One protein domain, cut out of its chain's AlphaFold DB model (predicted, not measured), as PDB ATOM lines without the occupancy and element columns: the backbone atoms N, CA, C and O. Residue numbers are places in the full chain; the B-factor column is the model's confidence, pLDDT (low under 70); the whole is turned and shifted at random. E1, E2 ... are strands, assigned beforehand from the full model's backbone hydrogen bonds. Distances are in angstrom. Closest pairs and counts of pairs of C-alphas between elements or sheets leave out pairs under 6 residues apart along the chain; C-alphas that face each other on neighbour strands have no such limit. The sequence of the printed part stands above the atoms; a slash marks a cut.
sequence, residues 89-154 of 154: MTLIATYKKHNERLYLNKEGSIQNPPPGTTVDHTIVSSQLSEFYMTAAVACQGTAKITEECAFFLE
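AT A GLANCE: This is residues 89 to 154 of the 154 residues of the protein "Piwi domain-containing protein" of Caenorhabditis brenneri (UniProt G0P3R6). A narrow, strongly twisted sheet of four antiparallel strands makes one end and the middle of an elongated body, and a small two-stranded hairpin, E2 and E3, lies at the other end of the long axis. E1 and E6 run side by side from the end where both printed termini lie, with E5 and then the short E4 following across the sheet. The printed part has 66 residues with no named helix and six strands, E1 to E6 along the chain; the larger sheet has the order E1, E6, E5, E4. The class is all strand, though the strands hold 30 of the 66 residues. The whole is only just loose, close to compact, with a radius of gyration of the C-alphas of 13.3 A, and spans 46 by 23 by 19 A, only just elongated.

HOW THE PARTS SIT: E1, residues 89 to 95, is an edge strand of the larger sheet, antiparallel to E6, residues 146 to 153, at 158 degrees. Ile 92 and Ala 150 face each other with C-alphas 4.5 A apart, and N 95 and O 147 are within hydrogen-bond range at 2.8 A. E2, residues 104 to 106, and E3, residues 109 to 111, form a hairpin, antiparallel at 146 degrees, with N 104 and O 111 at 2.8 A. E4, residues 117 to 119, is the other edge strand; it forms a hairpin with E5, residues 129 to 134, at 154 degrees, with N 132 and O 119 at 2.8 A. E5 and E6 form a hairpin at 148 degrees: the C-alphas of Glu 130 and Cys 149, which face each other, are 4.3 A apart, and N 148 and O 131 are 2.8 A apart. E4, E5 and E6 are a meander, each strand the antiparallel neighbour of the one before. E2 and E3 are apart from the four strands of the larger sheet. That sheet's strand lines turn by 77 degrees from edge to edge.

IN THESE COORDINATES: E1 begins at C-alpha 89, (112.870, -31.297, 95.025), and is 19.4 A long. E2, E3 and E4 have three residues each; C-alpha 109, where E3 begins, is at (127.592, -20.508, 56.406). E5 is 17.0 A long. E6, the longest strand with 8 residues, covers 22.2 A and ends at C-alpha 153, (117.450, -33.518, 96.212).

THE WHOLE: The two C-alphas farthest apart are those of Gly 108 and Glu 154, at 47.3 A, while the first and last printed C-alphas are 6.8 A apart. The printed part has no cut and ends at the chain's last residue. The link from E5 to E6, 11 residues, is long; those from E2 to E3 and from E3 to E4 are tight. The mean pLDDT of the printed part is 91.2, and residue 154 is under 70.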
ATOM      1  N   MET A  89     112.418 -32.592  95.521       85.69
ATOM      2  CA  MET A  89     112.870 -31.297  95.025       85.69
ATOM      3  C   MET A  89     113.880 -31.492  93.894       85.69
ATOM      4  O   MET A  89     114.801 -32.304  93.967       85.69
ATOM      5  N   THR A  90     113.706 -30.735  92.816       88.81
ATOM      6  CA  THR A  90     114.687 -30.639  91.735       88.81
ATOM      7  C   THR A  90     115.093 -29.188  91.611       88.81
ATOM      8  O   THR A  90     114.250 -28.326  91.366       88.81
ATOM      9  N   LEU A  91     116.382 -28.924  91.796       87.81
ATOM     10  CA  LEU A  91     116.955 -27.604  91.609       87.81
ATOM     11  C   LEU A  91     117.595 -27.551  90.225       87.81
ATOM     12  O   LEU A  91     118.413 -28.400  89.887       87.81
ATOM     13  N   ILE A  92     117.230 -26.550  89.428       90.38
ATOM     14  CA  ILE A  92     117.847 -26.299  88.124       90.38
ATOM     15  C   ILE A  92     118.571 -24.963  88.217       90.38
ATOM     16  O   ILE A  92     117.941 -23.905  88.267       90.38
ATOM     17  N   ALA A  93     119.898 -25.012  88.262       88.62
ATOM     18  CA  ALA A  93     120.724 -23.821  88.198       88.62
ATOM     19  C   ALA A  93     120.837 -23.385  86.734       88.62
ATOM     20  O   ALA A  93     121.201 -24.186  85.873       88.62
ATOM     21  N   THR A  94     120.502 -22.126  86.449       90.69
ATOM     22  CA  THR A  94     120.554 -21.576  85.087       90.69
ATOM     23  C   THR A  94     121.611 -20.486  84.999       90.69
ATOM     24  O   THR A  94     121.619 -19.537  85.783       90.69
ATOM     25  N   TYR A  95     122.500 -20.599  84.018       88.81
ATOM     26  CA  TYR A  95     123.607 -19.678  83.821       88.81
ATOM     27  C   TYR A  95     123.559 -19.106  82.409       88.81
ATOM     28  O   TYR A  95     123.666 -19.800  81.401       88.81
ATOM     29  N   LYS A  96     123.409 -17.780  82.319       88.81
ATOM     30  CA  LYS A  96     123.468 -17.035  81.045       88.81
ATOM     31  C   LYS A  96     124.749 -16.226  80.885       88.81
ATOM     32  O   LYS A  96     124.997 -15.675  79.816       88.81
ATOM     33  N   LYS A  97     125.590 -16.132  81.918       86.50
ATOM     34  CA  LYS A  97     126.816 -15.319  81.913       86.50
ATOM     35  C   LYS A  97     128.070 -16.182  81.760       86.50
ATOM     36  O   LYS A  97     128.955 -16.167  82.602       86.50
ATOM     37  N   HIS A  98     128.135 -16.904  80.650       90.69
ATOM     38  CA  HIS A  98     129.256 -17.783  80.297       90.69
ATOM     39  C   HIS A  98     129.820 -17.435  78.899       90.69
ATOM     40  O   HIS A  98     129.271 -16.568  78.195       90.69
ATOM     41  N   ASN A  99     130.904 -18.071  78.453       91.88
ATOM     42  CA  ASN A  99     131.622 -17.667  77.229       91.88
ATOM     43  C   ASN A  99     131.289 -18.516  75.996       91.88
ATOM     44  O   ASN A  99     131.538 -18.092  74.869       91.88
ATOM     45  N   GLU A 100     130.628 -19.646  76.193       91.81
ATOM     46  CA  GLU A 100     130.279 -20.615  75.167       91.81
ATOM     47  C   GLU A 100     129.313 -19.982  74.162       91.81
ATOM     48  O   GLU A 100     128.411 -19.195  74.502       91.81
ATOM     49  N   ARG A 101     129.554 -20.291  72.889       91.88
ATOM     50  CA  ARG A 101     128.754 -19.878  71.739       91.88
ATOM     51  C   ARG A 101     128.627 -21.073  70.813       91.88
ATOM     52  O   ARG A 101     129.636 -21.674  70.454       91.88
ATOM     53  N   LEU A 102     127.398 -21.388  70.428       92.94
ATOM     54  CA  LEU A 102     127.112 -22.451  69.473       92.94
ATOM     55  C   LEU A 102     126.725 -21.854  68.132       92.94
ATOM     56  O   LEU A 102     126.062 -20.819  68.065       92.94
ATOM     57  N   TYR A 103     127.118 -22.547  67.073       94.31
ATOM     58  CA  TYR A 103     126.829 -22.161  65.706       94.31
ATOM     59  C   TYR A 103     126.343 -23.374  64.931       94.31
ATOM     60  O   TYR A 103     126.900 -24.465  65.047       94.31
ATOM     61  N   LEU A 104     125.327 -23.165  64.103       93.50
ATOM     62  CA  LEU A 104     124.924 -24.133  63.104       93.50
ATOM     63  C   LEU A 104     125.790 -23.924  61.858       93.50
ATOM     64  O   LEU A 104     125.782 -22.840  61.272       93.50
ATOM     65  N   ASN A 105     126.523 -24.960  61.449       91.44
ATOM     66  CA  ASN A 105     127.196 -24.974  60.155       91.44
ATOM     67  C   ASN A 105     126.204 -25.445  59.091       91.44
ATOM     68  O   ASN A 105     125.844 -26.621  59.045       91.44
ATOM     69  N   LYS A 106     125.761 -24.521  58.242       90.00
ATOM     70  CA  LYS A 106     124.862 -24.811  57.129       90.00
ATOM     71  C   LYS A 106     125.581 -24.495  55.827       90.00
ATOM     72  O   LYS A 106     125.688 -23.328  55.456       90.00
ATOM     73  N   GLU A 107     126.098 -25.534  55.172       88.31
ATOM     74  CA  GLU A 107     126.745 -25.454  53.849       88.31
ATOM     75  C   GLU A 107     127.828 -24.357  53.764       88.31
ATOM     76  O   GLU A 107     127.885 -23.579  52.818       88.31
ATOM     77  N   GLY A 108     128.684 -24.259  54.790       86.44
ATOM     78  CA  GLY A 108     129.767 -23.269  54.839       86.44
ATOM     79  C   GLY A 108     129.351 -21.887  55.354       86.44
ATOM     80  O   GLY A 108     130.203 -21.011  55.493       86.44
ATOM     81  N   SER A 109     128.072 -21.690  55.689       89.88
ATOM     82  CA  SER A 109     127.592 -20.508  56.406       89.88
ATOM     83  C   SER A 109     127.457 -20.777  57.906       89.88
ATOM     84  O   SER A 109     126.982 -21.832  58.332       89.88
ATOM     85  N   ILE A 110     127.877 -19.796  58.707       92.69
ATOM     86  CA  ILE A 110     127.724 -19.790  60.162       92.69
ATOM     87  C   ILE A 110     126.394 -19.115  60.486       92.69
ATOM     88  O   ILE A 110     126.176 -17.960  60.119       92.69
ATOM     89  N   GLN A 111     125.509 -19.832  61.173       94.31
ATOM     90  CA  GLN A 111     124.193 -19.332  61.567       94.31
ATOM     91  C   GLN A 111     123.947 -19.574  63.056       94.31
ATOM     92  O   GLN A 111     124.553 -20.457  63.668       94.31
ATOM     93  N   ASN A 112     123.041 -18.794  63.645       95.31
ATOM     94  CA  ASN A 112     122.565 -19.080  64.993       95.31
ATOM     95  C   ASN A 112     121.796 -20.412  65.002       95.31
ATOM     96  O   ASN A 112     121.039 -20.676  64.063       95.31
ATOM     97  N   PRO A 113     121.946 -21.232  66.054       94.62
ATOM     98  CA  PRO A 113     121.084 -22.386  66.251       94.62
ATOM     99  C   PRO A 113     119.609 -21.961  66.366       94.62
ATOM    100  O   PRO A 113     119.324 -20.900  66.934       94.62
ATOM    101  N   PRO A 114     118.656 -22.755  65.843       94.25
ATOM    102  CA  PRO A 114     117.234 -22.482  66.025       94.25
ATOM    103  C   PRO A 114     116.816 -22.616  67.503       94.25
ATOM    104  O   PRO A 114     117.443 -23.381  68.248       94.25
ATOM    105  N   PRO A 115     115.740 -21.931  67.940       95.50
ATOM    106  CA  PRO A 115     115.144 -22.186  69.248       95.50
ATOM    107  C   PRO A 115     114.778 -23.665  69.414       95.50
ATOM    108  O   PRO A 115     114.332 -24.306  68.464       95.50
ATOM    109  N   GLY A 116     114.970 -24.195  70.616       94.19
ATOM    110  CA  GLY A 116     114.874 -25.617  70.932       94.19
ATOM    111  C   GLY A 116     116.152 -26.414  70.665       94.19
ATOM    112  O   GLY A 116     116.158 -27.614  70.914       94.19
ATOM    113  N   THR A 117     117.239 -25.798  70.177       95.31
ATOM    114  CA  THR A 117     118.528 -26.505  70.083       95.31
ATOM    115  C   THR A 117     119.057 -26.804  71.481       95.31
ATOM    116  O   THR A 117     119.303 -25.864  72.244       95.31
ATOM    117  N   THR A 118     119.288 -28.089  71.756       96.56
ATOM    118  CA  THR A 118     119.828 -28.604  73.019       96.56
ATOM    119  C   THR A 118     121.136 -29.353  72.773       96.56
ATOM    120  O   THR A 118     121.246 -30.104  71.805       96.56
ATOM    121  N   VAL A 119     122.125 -29.140  73.642       96.12
ATOM    122  CA  VAL A 119     123.405 -29.858  73.655       96.12
ATOM    123  C   VAL A 119     123.665 -30.381  75.061       96.12
ATOM    124  O   VAL A 119     123.860 -29.602  75.984       96.12
ATOM    125  N   ASP A 120     123.686 -31.697  75.203       96.12
ATOM    126  CA  ASP A 120     123.790 -32.449  76.460       96.12
ATOM    127  C   ASP A 120     125.015 -33.386  76.487       96.12
ATOM    128  O   ASP A 120     125.124 -34.276  77.326       96.12
ATOM    129  N   HIS A 121     125.937 -33.225  75.537       94.50
ATOM    130  CA  HIS A 121     127.124 -34.065  75.403       94.50
ATOM    131  C   HIS A 121     128.311 -33.280  74.830       94.50
ATOM    132  O   HIS A 121     128.170 -32.164  74.328       94.50
ATOM    133  N   THR A 122     129.501 -33.889  74.898       94.69
ATOM    134  CA  THR A 122     130.797 -33.396  74.382       94.69
ATOM    135  C   THR A 122     131.370 -32.167  75.083       94.69
ATOM    136  O   THR A 122     132.534 -32.198  75.473       94.69
ATOM    137  N   ILE A 123     130.592 -31.096  75.213       93.31
ATOM    138  CA  ILE A 123     131.021 -29.812  75.788       93.31
ATOM    139  C   ILE A 123     130.417 -29.544  77.170       93.31
ATOM    140  O   ILE A 123     130.611 -28.461  77.713       93.31
ATOM    141  N   VAL A 124     129.664 -30.507  77.701       94.50
ATOM    142  CA  VAL A 124     129.090 -30.470  79.049       94.50
ATOM    143  C   VAL A 124     129.964 -31.251  80.027       94.50
ATOM    144  O   VAL A 124     130.784 -32.085  79.624       94.50
ATOM    145  N   SER A 125     129.766 -31.016  81.320       90.69
ATOM    146  CA  SER A 125     130.369 -31.806  82.389       90.69
ATOM    147  C   SER A 125     130.029 -33.295  82.262       90.69
ATOM    148  O   SER A 125     128.876 -33.680  82.099       90.69
ATOM    149  N   SER A 126     131.033 -34.165  82.411       90.12
ATOM    150  CA  SER A 126     130.823 -35.619  82.479       90.12
ATOM    151  C   SER A 126     130.344 -36.109  83.849       90.12
ATOM    152  O   SER A 126     130.066 -37.296  84.009       90.12
ATOM    153  N   GLN A 127     130.300 -35.219  84.845       89.94
ATOM    154  CA  GLN A 127     129.988 -35.546  86.239       89.94
ATOM    155  C   GLN A 127     128.658 -34.950  86.711       89.94
ATOM    156  O   GLN A 127     128.100 -35.433  87.692       89.94
ATOM    157  N   LEU A 128     128.161 -33.906  86.043       88.94
ATOM    158  CA  LEU A 128     126.928 -33.206  86.405       88.94
ATOM    159  C   LEU A 128     125.831 -33.471  85.371       88.94
ATOM    160  O   LEU A 128     126.114 -33.781  84.216       88.94
ATOM    161  N   SER A 129     124.571 -33.323  85.785       92.88
ATOM    162  CA  SER A 129     123.436 -33.334  84.861       92.88
ATOM    163  C   SER A 129     123.298 -31.949  84.227       92.88
ATOM    164  O   SER A 129     122.487 -31.135  84.657       92.88
ATOM    165  N   GLU A 130     124.142 -31.675  83.237       94.25
ATOM    166  CA  GLU A 130     124.266 -30.372  82.582       94.25
ATOM    167  C   GLU A 130     123.870 -30.444  81.106       94.25
ATOM    168  O   GLU A 130     124.172 -31.414  80.406       94.25
ATOM    169  N   PHE A 131     123.211 -29.397  80.616       96.00
ATOM    170  CA  PHE A 131     122.943 -29.208  79.198       96.00
ATOM    171  C   PHE A 131     122.878 -27.725  78.836       96.00
ATOM    172  O   PHE A 131     122.614 -26.856  79.660       96.00
ATOM    173  N   TYR A 132     123.083 -27.430  77.559       96.44
ATOM    174  CA  TYR A 132     122.889 -26.107  76.988       96.44
ATOM    175  C   TYR A 132     121.613 -26.086  76.153       96.44
ATOM    176  O   TYR A 132     121.421 -26.964  75.317       96.44
ATOM    177  N   MET A 133     120.771 -25.060  76.299       96.00
ATOM    178  CA  MET A 133     119.550 -24.900  75.505       96.00
ATOM    179  C   MET A 133     119.372 -23.473  74.976       96.00
ATOM    180  O   MET A 133     119.547 -22.472  75.679       96.00
ATOM    181  N   THR A 134     118.994 -23.360  73.700       94.31
ATOM    182  CA  THR A 134     118.592 -22.088  73.083       94.31
ATOM    183  C   THR A 134     117.073 -21.989  73.080       94.31
ATOM    184  O   THR A 134     116.431 -22.544  72.204       94.31
ATOM    185  N   ALA A 135     116.469 -21.274  74.029       91.88
ATOM    186  CA  ALA A 135     115.005 -21.160  74.108       91.88
ATOM    187  C   ALA A 135     114.404 -20.026  73.249       91.88
ATOM    188  O   ALA A 135     113.190 -19.956  73.076       91.88
ATOM    189  N   ALA A 136     115.231 -19.117  72.719       91.25
ATOM    190  CA  ALA A 136     114.770 -17.900  72.050       91.25
ATOM    191  C   ALA A 136     115.489 -17.644  70.721       91.25
ATOM    192  O   ALA A 136     116.638 -18.037  70.527       91.25
ATOM    193  N   VAL A 137     114.808 -16.939  69.814       93.12
ATOM    194  CA  VAL A 137     115.402 -16.466  68.556       93.12
ATOM    195  C   VAL A 137     116.330 -15.292  68.855       93.12
ATOM    196  O   VAL A 137     115.927 -14.319  69.492       93.12
ATOM    197  N   ALA A 138     117.561 -15.345  68.350       91.81
ATOM    198  CA  ALA A 138     118.451 -14.191  68.361       91.81
ATOM    199  C   ALA A 138     118.043 -13.202  67.261       91.81
ATOM    200  O   ALA A 138     118.250 -13.461  66.077       91.81
ATOM    201  N   CYS A 139     117.475 -12.058  67.652       91.00
ATOM    202  CA  CYS A 139     117.099 -10.999  66.708       91.00
ATOM    203  C   CYS A 139     118.319 -10.263  66.130       91.00
ATOM    204  O   CYS A 139     118.272  -9.782  65.000       91.00
ATOM    205  N   GLN A 140     119.403 -10.158  66.902       93.19
ATOM    206  CA  GLN A 140     120.638  -9.494  66.498       93.19
ATOM    207  C   GLN A 140     121.845 -10.172  67.154       93.19
ATOM    208  O   GLN A 140     121.789 -10.558  68.321       93.19
ATOM    209  N   GLY A 141     122.949 -10.266  66.409       92.12
ATOM    210  CA  GLY A 141     124.199 -10.850  66.892       92.12
ATOM    211  C   GLY A 141     124.128 -12.368  67.066       92.12
ATOM    212  O   GLY A 141     123.295 -13.048  66.464       92.12
ATOM    213  N   THR A 142     125.035 -12.899  67.881       92.31
ATOM    214  CA  THR A 142     125.109 -14.333  68.174       92.31
ATOM    215  C   THR A 142     124.155 -14.702  69.303       92.31
ATOM    216  O   THR A 142     124.131 -14.037  70.339       92.31
ATOM    217  N   ALA A 143     123.411 -15.793  69.126       92.56
ATOM    218  CA  ALA A 143     122.528 -16.337  70.144       92.56
ATOM    219  C   ALA A 143     123.304 -16.651  71.424       92.56
ATOM    220  O   ALA A 143     124.347 -17.314  71.401       92.56
ATOM    221  N   LYS A 144     122.777 -16.175  72.554       93.31
ATOM    222  CA  LYS A 144     123.265 -16.591  73.857       93.31
ATOM    223  C   LYS A 144     122.507 -17.840  74.278       93.31
ATOM    224  O   LYS A 144     121.316 -17.772  74.568       93.31
ATOM    225  N   ILE A 145     123.208 -18.967  74.269       93.31
ATOM    226  CA  ILE A 145     122.676 -20.206  74.818       93.31
ATOM    227  C   ILE A 145     122.644 -20.119  76.349       93.31
ATOM    228  O   ILE A 145     123.432 -19.365  76.919       93.31
ATOM    229  N   THR A 146     121.693 -20.803  76.984       94.88
ATOM    230  CA  THR A 146     121.618 -20.921  78.446       94.88
ATOM    231  C   THR A 146     122.216 -22.261  78.839       94.88
ATOM    232  O   THR A 146     121.893 -23.262  78.209       94.88
ATOM    233  N   GLU A 147     123.098 -22.261  79.827       93.75
ATOM    234  CA  GLU A 147     123.595 -23.459  80.498       93.75
ATOM    235  C   GLU A 147     122.654 -23.789  81.658       93.75
ATOM    236  O   GLU A 147     122.277 -22.903  82.430       93.75
ATOM    237  N   GLU A 148     122.232 -25.041  81.752       92.94
ATOM    238  CA  GLU A 148     121.293 -25.535  82.750       92.94
ATOM    239  C   GLU A 148     121.907 -26.763  83.428       92.94
ATOM    240  O   GLU A 148     122.300 -27.715  82.757       92.94
ATOM    241  N   CYS A 149     121.993 -26.745  84.760       89.69
ATOM    242  CA  CYS A 149     122.499 -27.856  85.561       89.69
ATOM    243  C   CYS A 149     121.442 -28.293  86.579       89.69
ATOM    244  O   CYS A 149     121.009 -27.499  87.418       89.69
ATOM    245  N   ALA A 150     121.028 -29.557  86.507       88.38
ATOM    246  CA  ALA A 150     120.019 -30.140  87.377       88.38
ATOM    247  C   ALA A 150     120.649 -30.871  88.572       88.38
ATOM    248  O   ALA A 150     121.542 -31.707  88.422       88.38
ATOM    249  N   PHE A 151     120.122 -30.592  89.761       83.75
ATOM    250  CA  PHE A 151     120.446 -31.246  91.020       83.75
ATOM    251  C   PHE A 151     119.177 -31.894  91.580       83.75
ATOM    252  O   PHE A 151     118.147 -31.235  91.746       83.75
ATOM    253  N   PHE A 152     119.250 -33.190  91.872       80.81
ATOM    254  CA  PHE A 152     118.152 -33.946  92.470       80.81
ATOM    255  C   PHE A 152     118.373 -34.033  93.978       80.81
ATOM    256  O   PHE A 152     119.421 -34.507  94.417       80.81
ATOM    257  N   LEU A 153     117.404 -33.546  94.752       72.19
ATOM    258  CA  LEU A 153     117.450 -33.518  96.212       72.19
ATOM    259  C   LEU A 153     116.361 -34.459  96.749       72.19
ATOM    260  O   LEU A 153     115.191 -34.347  96.361       72.19
ATOM    261  N   GLU A 154     116.767 -35.421  97.584       64.44
ATOM    262  CA  GLU A 154     115.913 -36.500  98.114       64.44
ATOM    263  C   GLU A 154     115.324 -36.229  99.495       64.44
ATOM    264  O   GLU A 154     116.024 -35.770 100.428       64.44
TER     265      GLU A 154